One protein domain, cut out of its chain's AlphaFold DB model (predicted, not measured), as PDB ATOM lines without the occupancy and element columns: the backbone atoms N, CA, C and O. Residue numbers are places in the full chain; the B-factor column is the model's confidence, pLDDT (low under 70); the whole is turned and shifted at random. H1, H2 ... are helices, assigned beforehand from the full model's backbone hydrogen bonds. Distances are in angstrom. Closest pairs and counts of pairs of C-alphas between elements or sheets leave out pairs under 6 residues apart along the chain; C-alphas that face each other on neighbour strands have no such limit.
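What this domain is: This is residues 318 to 403 and 443 to 485 of the 643 residues of the protein "Myb-like dna-binding shaqkyf class family protein" of Stylonychia lemnae (UniProt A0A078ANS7). Two long helices, H1 and H2, make a long helical hairpin shaped like a narrow V, touching near its turn and spreading toward the free ends, where residues 318 to 336 of H1 and 391 to 403 of H2 stick out. Past a cut in the printed part, two shorter helices form a separate angled arm: H3 runs much the same way as H1, and H4 turns off from it in a corner near the closed end of the hairpin, with neither touching another helix. The printed part has 129 residues with four named helices, in the order H1, H2, H3, H4, and no named strand, and its class is all helix. It is only just extended, close to loose, with a radius of gyration of the C-alphas of 21.2 A, and the C-alphas span 73 by 35 by 24 A, a rod in outline.

Where its parts are: H1, residues 318 to 357, begins with C-alpha 318 at (189.608, 227.722, 120.777) and is 59.1 A long from first to last C-alpha. H2, residues 366 to 403, begins with C-alpha 366 at (126.185, 230.430, 98.176) and is 55.6 A long. H3, residues 443 to 460, is 25.8 A long. H4, residues 466 to 485, is 29.7 A long and ends with C-alpha 485 at (121.102, 218.712, 95.167).

How they stand to each other: H1 and H2 touch and form a helical hairpin, running opposite ways at a shallow tilt of 20 degrees. The closest C-alphas of the two are those of Tyr 351 and Ile 376, 6.8 A apart. H1 touches H2 with residues 344 to 354 alone, and H2 touches H1 with residues 372 to 383 alone. The two helices are 15.8 A apart from centre to centre. H3 is apart from H1, H2 and H4. H4 is apart from H1 and H2. Every O i to N i+4 pair is within hydrogen-bond range in H3 and H4, while the count is 35 of 36 in H1 and 33 of 34 in H2.

The domain as a whole: The two C-alphas farthest apart are those of Gln 318 and Asp 485, 73.7 A. The link from H1 to H2 is short, with 8 residues, and residues 362 to 367, of which 366 and 367 belong to H2, stand free. Residues 404 to 442 are not printed, and the C-alphas of Ser 403 and Tyr 443 are 22.6 A apart across this cut between H2 and H3. The link from H3 to H4 is tight, with 5 residues. Residues 443 to 454 of H3 and 473 to 485 of H4 also stand free. Without the stretches that stand free, the body has 66 residues and spans 37 by 32 by 17 A. The mean pLDDT of the printed part is 77.4; 18 residues are under 70, among them residues 443 to 452 and 454 to 457, and H3 has a mean of 65.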
ATOM      1  N   GLN A 318     190.286 228.454 121.859       70.31
ATOM      2  CA  GLN A 318     189.608 227.722 120.777       70.31
ATOM      3  C   GLN A 318     188.446 226.829 121.258       70.31
ATOM      4  O   GLN A 318     187.562 226.501 120.465       70.31
ATOM      5  N   ILE A 319     188.417 226.435 122.539       74.06
ATOM      6  CA  ILE A 319     187.289 225.688 123.118       74.06
ATOM      7  C   ILE A 319     186.102 226.632 123.354       74.06
ATOM      8  O   ILE A 319     184.965 226.278 123.047       74.06
ATOM      9  N   GLN A 320     186.372 227.852 123.830       72.56
ATOM     10  CA  GLN A 320     185.346 228.868 124.084       72.56
ATOM     11  C   GLN A 320     184.664 229.316 122.781       72.56
ATOM     12  O   GLN A 320     183.438 229.386 122.733       72.56
ATOM     13  N   LEU A 321     185.432 229.514 121.702       84.31
ATOM     14  CA  LEU A 321     184.887 229.887 120.390       84.31
ATOM     15  C   LEU A 321     183.892 228.835 119.857       84.31
ATOM     16  O   LEU A 321     182.787 229.172 119.437       84.31
ATOM     17  N   LYS A 322     184.233 227.541 119.954       82.06
ATOM     18  CA  LYS A 322     183.345 226.444 119.528       82.06
ATOM     19  C   LYS A 322     182.083 226.322 120.387       82.06
ATOM     20  O   LYS A 322     181.035 225.953 119.864       82.06
ATOM     21  N   GLN A 323     182.162 226.651 121.677       79.19
ATOM     22  CA  GLN A 323     180.990 226.702 122.560       79.19
ATOM     23  C   GLN A 323     180.075 227.891 122.224       79.19
ATOM     24  O   GLN A 323     178.856 227.732 122.227       79.19
ATOM     25  N   GLN A 324     180.638 229.049 121.862       82.44
ATOM     26  CA  GLN A 324     179.866 230.201 121.379       82.44
ATOM     27  C   GLN A 324     179.169 229.898 120.043       82.44
ATOM     28  O   GLN A 324     177.969 230.131 119.925       82.44
ATOM     29  N   GLU A 325     179.869 229.292 119.079       88.88
ATOM     30  CA  GLU A 325     179.266 228.841 117.816       88.88
ATOM     31  C   GLU A 325     178.131 227.826 118.006       88.88
ATOM     32  O   GLU A 325     177.158 227.844 117.253       88.88
ATOM     33  N   GLN A 326     178.271 226.893 118.954       81.50
ATOM     34  CA  GLN A 326     177.222 225.918 119.258       81.50
ATOM     35  C   GLN A 326     176.008 226.606 119.874       81.50
ATOM     36  O   GLN A 326     174.901 226.406 119.381       81.50
ATOM     37  N   LYS A 327     176.221 227.481 120.865       83.75
ATOM     38  CA  LYS A 327     175.131 228.229 121.491       83.75
ATOM     39  C   LYS A 327     174.383 229.100 120.477       83.75
ATOM     40  O   LYS A 327     173.164 229.042 120.425       83.75
ATOM     41  N   GLN A 328     175.091 229.830 119.612       89.12
ATOM     42  CA  GLN A 328     174.454 230.664 118.588       89.12
ATOM     43  C   GLN A 328     173.571 229.841 117.631       89.12
ATOM     44  O   GLN A 328     172.493 230.288 117.256       89.12
ATOM     45  N   LYS A 329     173.977 228.608 117.293       88.19
ATOM     46  CA  LYS A 329     173.175 227.680 116.471       88.19
ATOM     47  C   LYS A 329     171.959 227.112 117.218       88.19
ATOM     48  O   LYS A 329     170.989 226.731 116.566       88.19
ATOM     49  N   GLU A 330     171.991 227.047 118.550       79.25
ATOM     50  CA  GLU A 330     170.831 226.701 119.385       79.25
ATOM     51  C   GLU A 330     169.871 227.897 119.518       79.25
ATOM     52  O   GLU A 330     168.679 227.735 119.258       79.25
ATOM     53  N   ASP A 331     170.396 229.099 119.789       80.12
ATOM     54  CA  ASP A 331     169.643 230.362 119.850       80.12
ATOM     55  C   ASP A 331     168.911 230.641 118.500       80.12
ATOM     56  O   ASP A 331     167.716 230.955 118.476       80.12
ATOM     57  N   ASP A 332     169.581 230.433 117.353       88.88
ATOM     58  CA  ASP A 332     168.991 230.527 116.001       88.88
ATOM     59  C   ASP A 332     167.888 229.476 115.750       88.88
ATOM     60  O   ASP A 332     166.888 229.747 115.073       88.88
ATOM     61  N   LEU A 333     168.055 228.255 116.275       81.94
ATOM     62  CA  LEU A 333     167.084 227.168 116.115       81.94
ATOM     63  C   LEU A 333     165.820 227.426 116.946       81.94
ATOM     64  O   LEU A 333     164.713 227.184 116.458       81.94
ATOM     65  N   GLU A 334     165.977 227.930 118.172       74.94
ATOM     66  CA  GLU A 334     164.869 228.308 119.049       74.94
ATOM     67  C   GLU A 334     164.087 229.487 118.457       74.94
ATOM     68  O   GLU A 334     162.875 229.376 118.276       74.94
ATOM     69  N   SER A 335     164.772 230.544 118.004       81.69
ATOM     70  CA  SER A 335     164.167 231.675 117.279       81.69
ATOM     71  C   SER A 335     163.313 231.223 116.079       81.69
ATOM     72  O   SER A 335     162.164 231.647 115.902       81.69
ATOM     73  N   LYS A 336     163.830 230.276 115.283       85.75
ATOM     74  CA  LYS A 336     163.138 229.713 114.114       85.75
ATOM     75  C   LYS A 336     161.940 228.830 114.480       85.75
ATOM     76  O   LYS A 336     160.951 228.811 113.743       85.75
ATOM     77  N   LEU A 337     162.001 228.107 115.599       77.81
ATOM     78  CA  LEU A 337     160.861 227.363 116.143       77.81
ATOM     79  C   LEU A 337     159.767 228.325 116.630       77.81
ATOM     80  O   LEU A 337     158.589 228.122 116.337       77.81
ATOM     81  N   ASP A 338     160.163 229.401 117.302       68.25
ATOM     82  CA  ASP A 338     159.270 230.420 117.844       68.25
ATOM     83  C   ASP A 338     158.532 231.188 116.729       68.25
ATOM     84  O   ASP A 338     157.339 231.485 116.848       68.25
ATOM     85  N   GLN A 339     159.193 231.432 115.589       83.25
ATOM     86  CA  GLN A 339     158.536 231.923 114.370       83.25
ATOM     87  C   GLN A 339     157.472 230.938 113.855       83.25
ATOM     88  O   GLN A 339     156.341 231.348 113.594       83.25
ATOM     89  N   GLN A 340     157.785 229.639 113.754       79.25
ATOM     90  CA  GLN A 340     156.819 228.628 113.295       79.25
ATOM     91  C   GLN A 340     155.613 228.491 114.238       79.25
ATOM     92  O   GLN A 340     154.491 228.268 113.779       79.25
ATOM     93  N   ILE A 341     155.813 228.671 115.547       73.69
ATOM     94  CA  ILE A 341     154.730 228.708 116.538       73.69
ATOM     95  C   ILE A 341     153.836 229.940 116.320       73.69
ATOM     96  O   ILE A 341     152.611 229.805 116.301       73.69
ATOM     97  N   LYS A 342     154.415 231.125 116.080       73.88
ATOM     98  CA  LYS A 342     153.667 232.363 115.777       73.88
ATOM     99  C   LYS A 342     152.867 232.245 114.473       73.88
ATOM    100  O   LYS A 342     151.690 232.600 114.445       73.88
ATOM    101  N   GLU A 343     153.463 231.688 113.418       80.44
ATOM    102  CA  GLU A 343     152.781 231.400 112.147       80.44
ATOM    103  C   GLU A 343     151.604 230.427 112.335       80.44
ATOM    104  O   GLU A 343     150.508 230.678 111.829       80.44
ATOM    105  N   PHE A 344     151.788 229.359 113.123       79.50
ATOM    106  CA  PHE A 344     150.722 228.405 113.436       79.50
ATOM    107  C   PHE A 344     149.579 229.033 114.250       79.50
ATOM    108  O   PHE A 344     148.414 228.821 113.918       79.50
ATOM    109  N   ILE A 345     149.878 229.844 115.272       69.38
ATOM    110  CA  ILE A 345     148.858 230.539 116.081       69.38
ATOM    111  C   ILE A 345     148.043 231.508 115.213       69.38
ATOM    112  O   ILE A 345     146.813 231.483 115.253       69.38
ATOM    113  N   ASN A 346     148.704 232.308 114.371       77.62
ATOM    114  CA  ASN A 346     148.029 233.210 113.432       77.62
ATOM    115  C   ASN A 346     147.112 232.447 112.463       77.62
ATOM    116  O   ASN A 346     146.001 232.895 112.167       77.62
ATOM    117  N   LEU A 347     147.544 231.269 112.004       78.12
ATOM    118  CA  LEU A 347     146.741 230.397 111.155       78.12
ATOM    119  C   LEU A 347     145.527 229.824 111.907       78.12
ATOM    120  O   LEU A 347     144.423 229.855 111.368       78.12
ATOM    121  N   VAL A 348     145.683 229.350 113.148       76.62
ATOM    122  CA  VAL A 348     144.562 228.855 113.973       76.62
ATOM    123  C   VAL A 348     143.536 229.962 114.229       76.62
ATOM    124  O   VAL A 348     142.341 229.739 114.033       76.62
ATOM    125  N   ASN A 349     143.986 231.176 114.557       73.88
ATOM    126  CA  ASN A 349     143.114 232.339 114.736       73.88
ATOM    127  C   ASN A 349     142.340 232.674 113.445       73.88
ATOM    128  O   ASN A 349     141.148 232.985 113.498       73.88
ATOM    129  N   LYS A 350     142.983 232.543 112.272       79.25
ATOM    130  CA  LYS A 350     142.324 232.686 110.963       79.25
ATOM    131  C   LYS A 350     141.324 231.558 110.678       79.25
ATOM    132  O   LYS A 350     140.282 231.820 110.088       79.25
ATOM    133  N   TYR A 351     141.583 230.321 111.105       76.94
ATOM    134  CA  TYR A 351     140.591 229.244 110.999       76.94
ATOM    135  C   TYR A 351     139.360 229.537 111.864       76.94
ATOM    136  O   TYR A 351     138.230 229.342 111.418       76.94
ATOM    137  N   GLU A 352     139.560 230.027 113.093       72.81
ATOM    138  CA  GLU A 352     138.447 230.316 113.995       72.81
ATOM    139  C   GLU A 352     137.595 231.497 113.509       72.81
ATOM    140  O   GLU A 352     136.368 231.408 113.561       72.81
ATOM    141  N   SER A 353     138.193 232.571 112.981       75.19
ATOM    142  CA  SER A 353     137.415 233.685 112.420       75.19
ATOM    143  C   SER A 353     136.588 233.254 111.204       75.19
ATOM    144  O   SER A 353     135.397 233.560 111.151       75.19
ATOM    145  N   LEU A 354     137.159 232.459 110.293       74.19
ATOM    146  CA  LEU A 354     136.434 231.879 109.156       74.19
ATOM    147  C   LEU A 354     135.293 230.946 109.618       74.19
ATOM    148  O   LEU A 354     134.173 231.049 109.125       74.19
ATOM    149  N   TYR A 355     135.519 230.094 110.623       76.06
ATOM    150  CA  TYR A 355     134.474 229.221 111.176       76.06
ATOM    151  C   TYR A 355     133.372 229.985 111.938       76.06
ATOM    152  O   TYR A 355     132.211 229.573 111.932       76.06
ATOM    153  N   ARG A 356     133.697 231.120 112.571       73.94
ATOM    154  CA  ARG A 356     132.700 232.028 113.162       73.94
ATOM    155  C   ARG A 356     131.865 232.713 112.075       73.94
ATOM    156  O   ARG A 356     130.644 232.735 112.198       73.94
ATOM    157  N   LEU A 357     132.492 233.187 110.993       73.94
ATOM    158  CA  LEU A 357     131.796 233.751 109.828       73.94
ATOM    159  C   LEU A 357     130.878 232.724 109.145       73.94
ATOM    160  O   LEU A 357     129.774 233.078 108.749       73.94
ATOM    161  N   GLN A 358     131.254 231.440 109.108       77.94
ATOM    162  CA  GLN A 358     130.413 230.365 108.552       77.94
ATOM    163  C   GLN A 358     129.045 230.233 109.249       77.94
ATOM    164  O   GLN A 358     128.108 229.701 108.665       77.94
ATOM    165  N   LYS A 359     128.912 230.717 110.491       73.19
ATOM    166  CA  LYS A 359     127.645 230.739 111.241       73.19
ATOM    167  C   LYS A 359     126.831 232.026 111.068       73.19
ATOM    168  O   LYS A 359     125.752 232.119 111.640       73.19
ATOM    169  N   LEU A 360     127.375 233.012 110.355       74.44
ATOM    170  CA  LEU A 360     126.786 234.337 110.134       74.44
ATOM    171  C   LEU A 360     126.472 234.607 108.653       74.44
ATOM    172  O   LEU A 360     125.728 235.534 108.358       74.44
ATOM    173  N   VAL A 361     127.024 233.814 107.729       79.69
ATOM    174  CA  VAL A 361     126.601 233.794 106.322       79.69
ATOM    175  C   VAL A 361     125.246 233.093 106.233       79.69
ATOM    176  O   VAL A 361     125.143 231.898 106.515       79.69
ATOM    177  N   ASP A 362     124.211 233.835 105.836       76.75
ATOM    178  CA  ASP A 362     122.896 233.272 105.535       76.75
ATOM    179  C   ASP A 362     122.987 232.245 104.399       76.75
ATOM    180  O   ASP A 362     123.695 232.439 103.411       76.75
ATOM    181  N   GLN A 363     122.206 231.165 104.499       70.62
ATOM    182  CA  GLN A 363     122.245 230.034 103.555       70.62
ATOM    183  C   GLN A 363     121.879 230.408 102.102       70.62
ATOM    184  O   GLN A 363     122.080 229.602 101.197       70.62
ATOM    185  N   GLY A 364     121.356 231.618 101.870       82.31
ATOM    186  CA  GLY A 364     121.100 232.159 100.535       82.31
ATOM    187  C   GLY A 364     122.348 232.657  99.792       82.31
ATOM    188  O   GLY A 364     122.336 232.665  98.563       82.31
ATOM    189  N   ASP A 365     123.428 233.039 100.488       83.62
ATOM    190  CA  ASP A 365     124.666 233.514  99.846       83.62
ATOM    191  C   ASP A 365     125.663 232.363  99.625       83.62
ATOM    192  O   ASP A 365     126.673 232.188 100.319       83.62
ATOM    193  N   SER A 366     125.355 231.555  98.611       75.06
ATOM    194  CA  SER A 366     126.185 230.430  98.176       75.06
ATOM    195  C   SER A 366     127.579 230.849  97.695       75.06
ATOM    196  O   SER A 366     128.520 230.054  97.796       75.06
ATOM    197  N   ILE A 367     127.747 232.086  97.210       85.06
ATOM    198  CA  ILE A 367     129.030 232.605  96.720       85.06
ATOM    199  C   ILE A 367     129.963 232.854  97.906       85.06
ATOM    200  O   ILE A 367     131.075 232.318  97.923       85.06
ATOM    201  N   SER A 368     129.501 233.583  98.928       79.25
ATOM    202  CA  SER A 368     130.272 233.800 100.158       79.25
ATOM    203  C   SER A 368     130.589 232.485 100.871       79.25
ATOM    204  O   SER A 368     131.723 232.283 101.311       79.25
ATOM    205  N   LEU A 369     129.638 231.544 100.923       77.62
ATOM    206  CA  LEU A 369     129.862 230.222 101.518       77.62
ATOM    207  C   LEU A 369     130.930 229.409 100.759       77.62
ATOM    208  O   LEU A 369     131.784 228.773 101.382       77.62
ATOM    209  N   THR A 370     130.932 229.463  99.424       78.19
ATOM    210  CA  THR A 370     131.910 228.754  98.578       78.19
ATOM    211  C   THR A 370     133.309 229.360  98.692       78.19
ATOM    212  O   THR A 370     134.285 228.628  98.873       78.19
ATOM    213  N   GLN A 371     133.428 230.693  98.677       83.31
ATOM    214  CA  GLN A 371     134.708 231.378  98.910       83.31
ATOM    215  C   GLN A 371     135.269 231.058 100.304       83.31
ATOM    216  O   GLN A 371     136.465 230.797 100.459       83.31
ATOM    217  N   LEU A 372     134.404 231.016 101.319       79.19
ATOM    218  CA  LEU A 372     134.765 230.653 102.687       79.19
ATOM    219  C   LEU A 372     135.268 229.204 102.786       79.19
ATOM    220  O   LEU A 372     136.316 228.954 103.388       79.19
ATOM    221  N   ALA A 373     134.584 228.257 102.137       74.62
ATOM    222  CA  ALA A 373     135.020 226.864 102.049       74.62
ATOM    223  C   ALA A 373     136.383 226.724 101.343       74.62
ATOM    224  O   ALA A 373     137.251 225.988 101.820       74.62
ATOM    225  N   GLN A 374     136.618 227.481 100.264       84.69
ATOM    226  CA  GLN A 374     137.898 227.503  99.549       84.69
ATOM    227  C   GLN A 374     139.042 228.050 100.422       84.69
ATOM    228  O   GLN A 374     140.130 227.469 100.450       84.69
ATOM    229  N   GLN A 375     138.805 229.116 101.195       81.81
ATOM    230  CA  GLN A 375     139.795 229.639 102.146       81.81
ATOM    231  C   GLN A 375     140.108 228.634 103.265       81.81
ATOM    232  O   GLN A 375     141.277 228.438 103.600       81.81
ATOM    233  N   ILE A 376     139.089 227.955 103.805       76.44
ATOM    234  CA  ILE A 376     139.239 226.883 104.802       76.44
ATOM    235  C   ILE A 376     140.053 225.703 104.236       76.44
ATOM    236  O   ILE A 376     140.911 225.158 104.933       76.44
ATOM    237  N   PHE A 377     139.831 225.329 102.972       81.12
ATOM    238  CA  PHE A 377     140.576 224.270 102.284       81.12
ATOM    239  C   PHE A 377     142.063 224.618 102.111       81.12
ATOM    240  O   PHE A 377     142.925 223.834 102.515       81.12
ATOM    241  N   LEU A 378     142.373 225.812 101.591       81.88
ATOM    242  CA  LEU A 378     143.754 226.291 101.444       81.88
ATOM    243  C   LEU A 378     144.485 226.322 102.795       81.88
ATOM    244  O   LEU A 378     145.638 225.903 102.892       81.88
ATOM    245  N   LEU A 379     143.799 226.739 103.864       79.06
ATOM    246  CA  LEU A 379     144.378 226.771 105.206       79.06
ATOM    247  C   LEU A 379     144.772 225.373 105.714       79.06
ATOM    248  O   LEU A 379     145.831 225.215 106.323       79.06
ATOM    249  N   ARG A 380     143.954 224.349 105.428       74.56
ATOM    250  CA  ARG A 380     144.261 222.945 105.758       74.56
ATOM    251  C   ARG A 380     145.483 222.434 104.992       74.56
ATOM    252  O   ARG A 380     146.311 221.752 105.591       74.56
ATOM    253  N   GLN A 381     145.638 222.795 103.714       82.62
ATOM    254  CA  GLN A 381     146.837 222.441 102.943       82.62
ATOM    255  C   GLN A 381     148.108 223.064 103.542       82.62
ATOM    256  O   GLN A 381     149.106 222.362 103.704       82.62
ATOM    257  N   THR A 382     148.070 224.334 103.957       81.12
ATOM    258  CA  THR A 382     149.216 224.988 104.616       81.12
ATOM    259  C   THR A 382     149.603 224.301 105.931       81.12
ATOM    260  O   THR A 382     150.787 224.072 106.174       81.12
ATOM    261  N   VAL A 383     148.628 223.904 106.761       78.44
ATOM    262  CA  VAL A 383     148.889 223.125 107.992       78.44
ATOM    263  C   VAL A 383     149.546 221.787 107.670       78.44
ATOM    264  O   VAL A 383     150.545 221.434 108.296       78.44
ATOM    265  N   GLN A 384     149.027 221.063 106.677       77.00
ATOM    266  CA  GLN A 384     149.569 219.771 106.265       77.00
ATOM    267  C   GLN A 384     151.034 219.895 105.809       77.00
ATOM    268  O   GLN A 384     151.892 219.156 106.291       77.00
ATOM    269  N   GLN A 385     151.356 220.901 104.988       83.00
ATOM    270  CA  GLN A 385     152.734 221.178 104.559       83.00
ATOM    271  C   GLN A 385     153.669 221.552 105.723       83.00
ATOM    272  O   GLN A 385     154.847 221.190 105.708       83.00
ATOM    273  N   LEU A 386     153.181 222.279 106.737       80.00
ATOM    274  CA  LEU A 386     153.964 222.609 107.936       80.00
ATOM    275  C   LEU A 386     154.237 221.366 108.797       80.00
ATOM    276  O   LEU A 386     155.363 221.187 109.267       80.00
ATOM    277  N   ILE A 387     153.249 220.480 108.955       76.44
ATOM    278  CA  ILE A 387     153.416 219.184 109.629       76.44
ATOM    279  C   ILE A 387     154.455 218.338 108.882       76.44
ATOM    280  O   ILE A 387     155.402 217.847 109.497       76.44
ATOM    281  N   GLU A 388     154.335 218.218 107.560       82.06
ATOM    282  CA  GLU A 388     155.267 217.452 106.727       82.06
ATOM    283  C   GLU A 388     156.698 217.993 106.833       82.06
ATOM    284  O   GLU A 388     157.602 217.229 107.186       82.06
ATOM    285  N   LYS A 389     156.905 219.309 106.673       83.69
ATOM    286  CA  LYS A 389     158.210 219.967 106.888       83.69
ATOM    287  C   LYS A 389     158.775 219.689 108.286       83.69
ATOM    288  O   LYS A 389     159.951 219.355 108.411       83.69
ATOM    289  N   ASN A 390     157.953 219.742 109.337       80.44
ATOM    290  CA  ASN A 390     158.380 219.405 110.700       80.44
ATOM    291  C   ASN A 390     158.815 217.928 110.815       80.44
ATOM    292  O   ASN A 390     159.862 217.637 111.395       80.44
ATOM    293  N   THR A 391     158.082 216.987 110.202       78.12
ATOM    294  CA  THR A 391     158.491 215.569 110.185       78.12
ATOM    295  C   THR A 391     159.771 215.320 109.388       78.12
ATOM    296  O   THR A 391     160.571 214.482 109.804       78.12
ATOM    297  N   ILE A 392     160.009 216.055 108.296       87.94
ATOM    298  CA  ILE A 392     161.252 215.992 107.514       87.94
ATOM    299  C   ILE A 392     162.422 216.502 108.362       87.94
ATOM    300  O   ILE A 392     163.391 215.767 108.548       87.94
ATOM    301  N   ASN A 393     162.293 217.673 108.992       83.44
ATOM    302  CA  ASN A 393     163.312 218.221 109.894       83.44
ATOM    303  C   ASN A 393     163.628 217.251 111.051       83.44
ATOM    304  O   ASN A 393     164.792 216.979 111.343       83.44
ATOM    305  N   LYS A 394     162.602 216.640 111.666       79.12
ATOM    306  CA  LYS A 394     162.765 215.613 112.718       79.12
ATOM    307  C   LYS A 394     163.399 214.304 112.219       79.12
ATOM    308  O   LYS A 394     163.947 213.564 113.038       79.12
ATOM    309  N   ARG A 395     163.332 213.987 110.920       84.25
ATOM    310  CA  ARG A 395     164.062 212.861 110.303       84.25
ATOM    311  C   ARG A 395     165.517 213.239 110.023       84.25
ATOM    312  O   ARG A 395     166.396 212.449 110.354       84.25
ATOM    313  N   GLN A 396     165.765 214.435 109.492       88.38
ATOM    314  CA  GLN A 396     167.107 214.927 109.179       88.38
ATOM    315  C   GLN A 396     167.969 215.055 110.441       88.38
ATOM    316  O   GLN A 396     168.996 214.391 110.528       88.38
ATOM    317  N   LEU A 397     167.470 215.709 111.497       84.69
ATOM    318  CA  LEU A 397     168.161 215.788 112.796       84.69
ATOM    319  C   LEU A 397     168.525 214.403 113.373       84.69
ATOM    320  O   LEU A 397     169.571 214.244 113.998       84.69
ATOM    321  N   LYS A 398     167.691 213.376 113.149       86.62
ATOM    322  CA  LYS A 398     167.991 211.987 113.553       86.62
ATOM    323  C   LYS A 398     169.038 211.313 112.658       86.62
ATOM    324  O   LYS A 398     169.761 210.448 113.148       86.62
ATOM    325  N   ALA A 399     169.122 211.678 111.380       88.44
ATOM    326  CA  ALA A 399     170.175 211.222 110.476       88.44
ATOM    327  C   ALA A 399     171.524 211.864 110.841       88.44
ATOM    328  O   ALA A 399     172.509 211.144 110.988       88.44
ATOM    329  N   ASP A 400     171.543 213.170 111.113       86.75
ATOM    330  CA  ASP A 400     172.742 213.924 111.503       86.75
ATOM    331  C   ASP A 400     173.288 213.458 112.869       86.75
ATOM    332  O   ASP A 400     174.487 213.254 113.058       86.75
ATOM    333  N   GLN A 401     172.399 213.172 113.829       85.38
ATOM    334  CA  GLN A 401     172.769 212.528 115.098       85.38
ATOM    335  C   GLN A 401     173.281 211.086 114.933       85.38
ATOM    336  O   GLN A 401     173.942 210.570 115.839       85.38
ATOM    337  N   LYS A 402     172.972 210.410 113.817       90.88
ATOM    338  CA  LYS A 402     173.464 209.058 113.515       90.88
ATOM    339  C   LYS A 402     174.812 209.100 112.790       90.88
ATOM    340  O   LYS A 402     175.683 208.311 113.140       90.88
ATOM    341  N   SER A 403     175.016 210.017 111.841       85.81
ATOM    342  CA  SER A 403     176.306 210.188 111.154       85.81
ATOM    343  C   SER A 403     177.403 210.631 112.126       85.81
ATOM    344  O   SER A 403     178.453 209.995 112.177       85.81
ATOM    345  N   TYR A 443     159.667 213.473 125.506       52.56
ATOM    346  CA  TYR A 443     158.559 212.685 124.951       52.56
ATOM    347  C   TYR A 443     157.304 212.725 125.834       52.56
ATOM    348  O   TYR A 443     156.215 212.897 125.298       52.56
ATOM    349  N   ASP A 444     157.442 212.631 127.161       56.66
ATOM    350  CA  ASP A 444     156.307 212.649 128.101       56.66
ATOM    351  C   ASP A 444     155.574 214.004 128.047       56.66
ATOM    352  O   ASP A 444     154.347 214.066 128.009       56.66
ATOM    353  N   ILE A 445     156.316 215.110 127.908       55.19
ATOM    354  CA  ILE A 445     155.731 216.447 127.702       55.19
ATOM    355  C   ILE A 445     154.958 216.515 126.371       55.19
ATOM    356  O   ILE A 445     153.827 217.007 126.347       55.19
ATOM    357  N   GLN A 446     155.522 215.992 125.272       56.94
ATOM    358  CA  GLN A 446     154.845 215.984 123.966       56.94
ATOM    359  C   GLN A 446     153.579 215.102 123.984       56.94
ATOM    360  O   GLN A 446     152.548 215.494 123.441       56.94
ATOM    361  N   GLU A 447     153.638 213.936 124.630       67.38
ATOM    362  CA  GLU A 447     152.518 212.997 124.740       67.38
ATOM    363  C   GLU A 447     151.394 213.552 125.632       67.38
ATOM    364  O   GLU A 447     150.218 213.466 125.271       67.38
ATOM    365  N   ARG A 448     151.731 214.199 126.758       56.03
ATOM    366  CA  ARG A 448     150.763 214.923 127.603       56.03
ATOM    367  C   ARG A 448     150.078 216.047 126.837       56.03
ATOM    368  O   ARG A 448     148.857 216.152 126.904       56.03
ATOM    369  N   LEU A 449     150.833 216.853 126.086       61.78
ATOM    370  CA  LEU A 449     150.271 217.940 125.284       61.78
ATOM    371  C   LEU A 449     149.295 217.408 124.223       61.78
ATOM    372  O   LEU A 449     148.191 217.930 124.090       61.78
ATOM    373  N   GLN A 450     149.653 216.324 123.528       66.19
ATOM    374  CA  GLN A 450     148.759 215.663 122.571       66.19
ATOM    375  C   GLN A 450     147.491 215.121 123.249       66.19
ATOM    376  O   GLN A 450     146.391 215.373 122.758       66.19
ATOM    377  N   LYS A 451     147.611 214.452 124.405       66.19
ATOM    378  CA  LYS A 451     146.455 213.972 125.184       66.19
ATOM    379  C   LYS A 451     145.531 215.113 125.619       66.19
ATOM    380  O   LYS A 451     144.321 214.976 125.484       66.19
ATOM    381  N   VAL A 452     146.073 216.247 126.072       66.25
ATOM    382  CA  VAL A 452     145.280 217.437 126.437       66.25
ATOM    383  C   VAL A 452     144.539 218.013 125.226       66.25
ATOM    384  O   VAL A 452     143.346 218.292 125.332       66.25
ATOM    385  N   ILE A 453     145.198 218.133 124.068       72.12
ATOM    386  CA  ILE A 453     144.577 218.642 122.831       72.12
ATOM    387  C   ILE A 453     143.437 217.723 122.363       72.12
ATOM    388  O   ILE A 453     142.345 218.206 122.064       72.12
ATOM    389  N   PHE A 454     143.647 216.402 122.339       68.25
ATOM    390  CA  PHE A 454     142.586 215.456 121.976       68.25
ATOM    391  C   PHE A 454     141.441 215.440 122.997       68.25
ATOM    392  O   PHE A 454     140.279 215.412 122.599       68.25
ATOM    393  N   GLN A 455     141.739 215.523 124.298       65.62
ATOM    394  CA  GLN A 455     140.715 215.578 125.343       65.62
ATOM    395  C   GLN A 455     139.845 216.836 125.228       65.62
ATOM    396  O   GLN A 455     138.623 216.739 125.343       65.62
ATOM    397  N   ASP A 456     140.439 218.003 124.967       68.19
ATOM    398  CA  ASP A 456     139.707 219.254 124.744       68.19
ATOM    399  C   ASP A 456     138.833 219.174 123.479       68.19
ATOM    400  O   ASP A 456     137.643 219.483 123.529       68.19
ATOM    401  N   LEU A 457     139.367 218.646 122.370       68.00
ATOM    402  CA  LEU A 457     138.605 218.418 121.137       68.00
ATOM    403  C   LEU A 457     137.405 217.481 121.347       68.00
ATOM    404  O   LEU A 457     136.287 217.838 120.973       68.00
ATOM    405  N   PHE A 458     137.590 216.313 121.972       77.50
ATOM    406  CA  PHE A 458     136.487 215.378 122.233       77.50
ATOM    407  C   PHE A 458     135.457 215.948 123.217       77.50
ATOM    408  O   PHE A 458     134.254 215.763 123.017       77.50
ATOM    409  N   THR A 459     135.902 216.715 124.220       75.25
ATOM    410  CA  THR A 459     135.012 217.392 125.176       75.25
ATOM    411  C   THR A 459     134.173 218.471 124.483       75.25
ATOM    412  O   THR A 459     132.950 218.454 124.598       75.25
ATOM    413  N   ARG A 460     134.788 219.365 123.693       67.94
ATOM    414  CA  ARG A 460     134.079 220.422 122.942       67.94
ATOM    415  C   ARG A 460     133.138 219.871 121.874       67.94
ATOM    416  O   ARG A 460     132.103 220.473 121.605       67.94
ATOM    417  N   LEU A 461     133.486 218.738 121.265       70.44
ATOM    418  CA  LEU A 461     132.628 218.053 120.300       70.44
ATOM    419  C   LEU A 461     131.562 217.170 120.965       70.44
ATOM    420  O   LEU A 461     130.711 216.648 120.243       70.44
ATOM    421  N   ASN A 462     131.574 217.002 122.294       84.81
ATOM    422  CA  ASN A 462     130.687 216.106 123.045       84.81
ATOM    423  C   ASN A 462     130.678 214.695 122.416       84.81
ATOM    424  O   ASN A 462     129.655 214.227 121.898       84.81
ATOM    425  N   ILE A 463     131.871 214.094 122.357       83.62
ATOM    426  CA  ILE A 463     132.166 212.771 121.795       83.62
ATOM    427  C   ILE A 463     132.779 211.903 122.895       83.62
ATOM    428  O   ILE A 463     133.817 212.248 123.454       83.62
ATOM    429  N   TYR A 464     132.156 210.756 123.158       86.94
ATOM    430  CA  TYR A 464     132.548 209.809 124.209       86.94
ATOM    431  C   TYR A 464     132.874 208.401 123.681       86.94
ATOM    432  O   TYR A 464     133.320 207.553 124.448       86.94
ATOM    433  N   SER A 465     132.679 208.137 122.384       88.38
ATOM    434  CA  SER A 465     133.088 206.884 121.735       88.38
ATOM    435  C   SER A 465     133.535 207.102 120.287       88.38
ATOM    436  O   SER A 465     133.193 208.104 119.656       88.38
ATOM    437  N   VAL A 466     134.275 206.134 119.739       68.38
ATOM    438  CA  VAL A 466     134.702 206.138 118.328       68.38
ATOM    439  C   VAL A 466     133.491 206.082 117.388       68.38
ATOM    440  O   VAL A 466     133.474 206.754 116.357       68.38
ATOM    441  N   ASP A 467     132.424 205.383 117.774       79.88
ATOM    442  CA  ASP A 467     131.178 205.319 117.002       79.88
ATOM    443  C   ASP A 467     130.472 206.676 116.921       79.88
ATOM    444  O   ASP A 467     129.875 206.993 115.896       79.88
ATOM    445  N   GLN A 468     130.593 207.528 117.947       70.94
ATOM    446  CA  GLN A 468     130.094 208.906 117.889       70.94
ATOM    447  C   GLN A 468     130.926 209.792 116.947       70.94
ATOM    448  O   GLN A 468     130.361 210.691 116.325       70.94
ATOM    449  N   ILE A 469     132.232 209.529 116.779       70.12
ATOM    450  CA  ILE A 469     133.041 210.165 115.720       70.12
ATOM    451  C   ILE A 469     132.493 209.737 114.357       70.12
ATOM    452  O   ILE A 469     132.156 210.587 113.535       70.12
ATOM    453  N   LYS A 470     132.342 208.423 114.139       71.31
ATOM    454  CA  LYS A 470     131.863 207.844 112.878       71.31
ATOM    455  C   LYS A 470     130.453 208.329 112.519       71.31
ATOM    456  O   LYS A 470     130.218 208.757 111.397       71.31
ATOM    457  N   GLN A 471     129.533 208.367 113.483       77.50
ATOM    458  CA  GLN A 471     128.169 208.859 113.278       77.50
ATOM    459  C   GLN A 471     128.127 210.361 112.947       77.50
ATOM    460  O   GLN A 471     127.323 210.773 112.113       77.50
ATOM    461  N   LYS A 472     128.974 211.192 113.575       70.12
ATOM    462  CA  LYS A 472     129.057 212.630 113.252       70.12
ATOM    463  C   LYS A 472     129.754 212.892 111.917       70.12
ATOM    464  O   LYS A 472     129.379 213.840 111.238       70.12
ATOM    465  N   TYR A 473     130.715 212.053 111.530       81.62
ATOM    466  CA  TYR A 473     131.339 212.089 110.208       81.62
ATOM    467  C   TYR A 473     130.329 211.753 109.103       81.62
ATOM    468  O   TYR A 473     130.171 212.547 108.182       81.62
ATOM    469  N   ASN A 474     129.578 210.654 109.241       80.75
ATOM    470  CA  ASN A 474     128.533 210.285 108.280       80.75
ATOM    471  C   ASN A 474     127.494 211.407 108.127       80.75
ATOM    472  O   ASN A 474     127.319 211.911 107.026       80.75
ATOM    473  N   LYS A 475     126.933 211.917 109.236       75.69
ATOM    474  CA  LYS A 475     125.972 213.040 109.214       75.69
ATOM    475  C   LYS A 475     126.504 214.325 108.568       75.69
ATOM    476  O   LYS A 475     125.708 215.153 108.135       75.69
ATOM    477  N   LEU A 476     127.823 214.527 108.550       70.81
ATOM    478  CA  LEU A 476     128.446 215.643 107.842       70.81
ATOM    479  C   LEU A 476     128.543 215.369 106.333       70.81
ATOM    480  O   LEU A 476     128.349 216.302 105.562       70.81
ATOM    481  N   SER A 477     128.790 214.120 105.922       77.81
ATOM    482  CA  SER A 477     128.715 213.696 104.515       77.81
ATOM    483  C   SER A 477     127.291 213.840 103.983       77.81
ATOM    484  O   SER A 477     127.078 214.620 103.062       77.81
ATOM    485  N   ASP A 478     126.313 213.220 104.657       81.19
ATOM    486  CA  ASP A 478     124.894 213.236 104.270       81.19
ATOM    487  C   ASP A 478     124.373 214.678 104.060       81.19
ATOM    488  O   ASP A 478     123.562 214.954 103.176       81.19
ATOM    489  N   TRP A 479     124.859 215.628 104.872       86.44
ATOM    490  CA  TRP A 479     124.521 217.048 104.752       86.44
ATOM    491  C   TRP A 479     125.200 217.739 103.558       86.44
ATOM    492  O   TRP A 479     124.554 218.559 102.907       86.44
ATOM    493  N   ILE A 480     126.466 217.427 103.255       72.50
ATOM    494  CA  ILE A 480     127.184 217.963 102.081       72.50
ATOM    495  C   ILE A 480     126.494 217.515 100.787       72.50
ATOM    496  O   ILE A 480     126.252 218.339  99.900       72.50
ATOM    497  N   ASP A 481     126.122 216.238 100.711       81.25
ATOM    498  CA  ASP A 481     125.432 215.667  99.555       81.25
ATOM    499  C   ASP A 481     124.068 216.361  99.357       81.25
ATOM    500  O   ASP A 481     123.791 216.911  98.290       81.25
ATOM    501  N   MET A 482     123.281 216.513 100.433       83.06
ATOM    502  CA  MET A 482     121.997 217.230 100.403       83.06
ATOM    503  C   MET A 482     122.126 218.725 100.034       83.06
ATOM    504  O   MET A 482     121.195 219.297  99.463       83.06
ATOM    505  N   GLN A 483     123.242 219.401 100.339       78.31
ATOM    506  CA  GLN A 483     123.460 220.780  99.868       78.31
ATOM    507  C   GLN A 483     123.723 220.851  98.357       78.31
ATOM    508  O   GLN A 483     123.341 221.839  97.729       78.31
ATOM    509  N   SER A 484     124.326 219.815  97.768       72.19
ATOM    510  CA  SER A 484     124.628 219.768  96.332       72.19
ATOM    511  C   SER A 484     123.345 219.710  95.492       72.19
ATOM    512  O   SER A 484     123.170 220.524  94.586       72.19
ATOM    513  N   ASP A 485     122.393 218.849  95.866       79.94
ATOM    514  CA  ASP A 485     121.102 218.712  95.167       79.94
ATOM    515  C   ASP A 485     120.267 220.006  95.181       79.94
ATOM    516  O   ASP A 485     119.623 220.366  94.191       79.94
TER     517      ASP A 485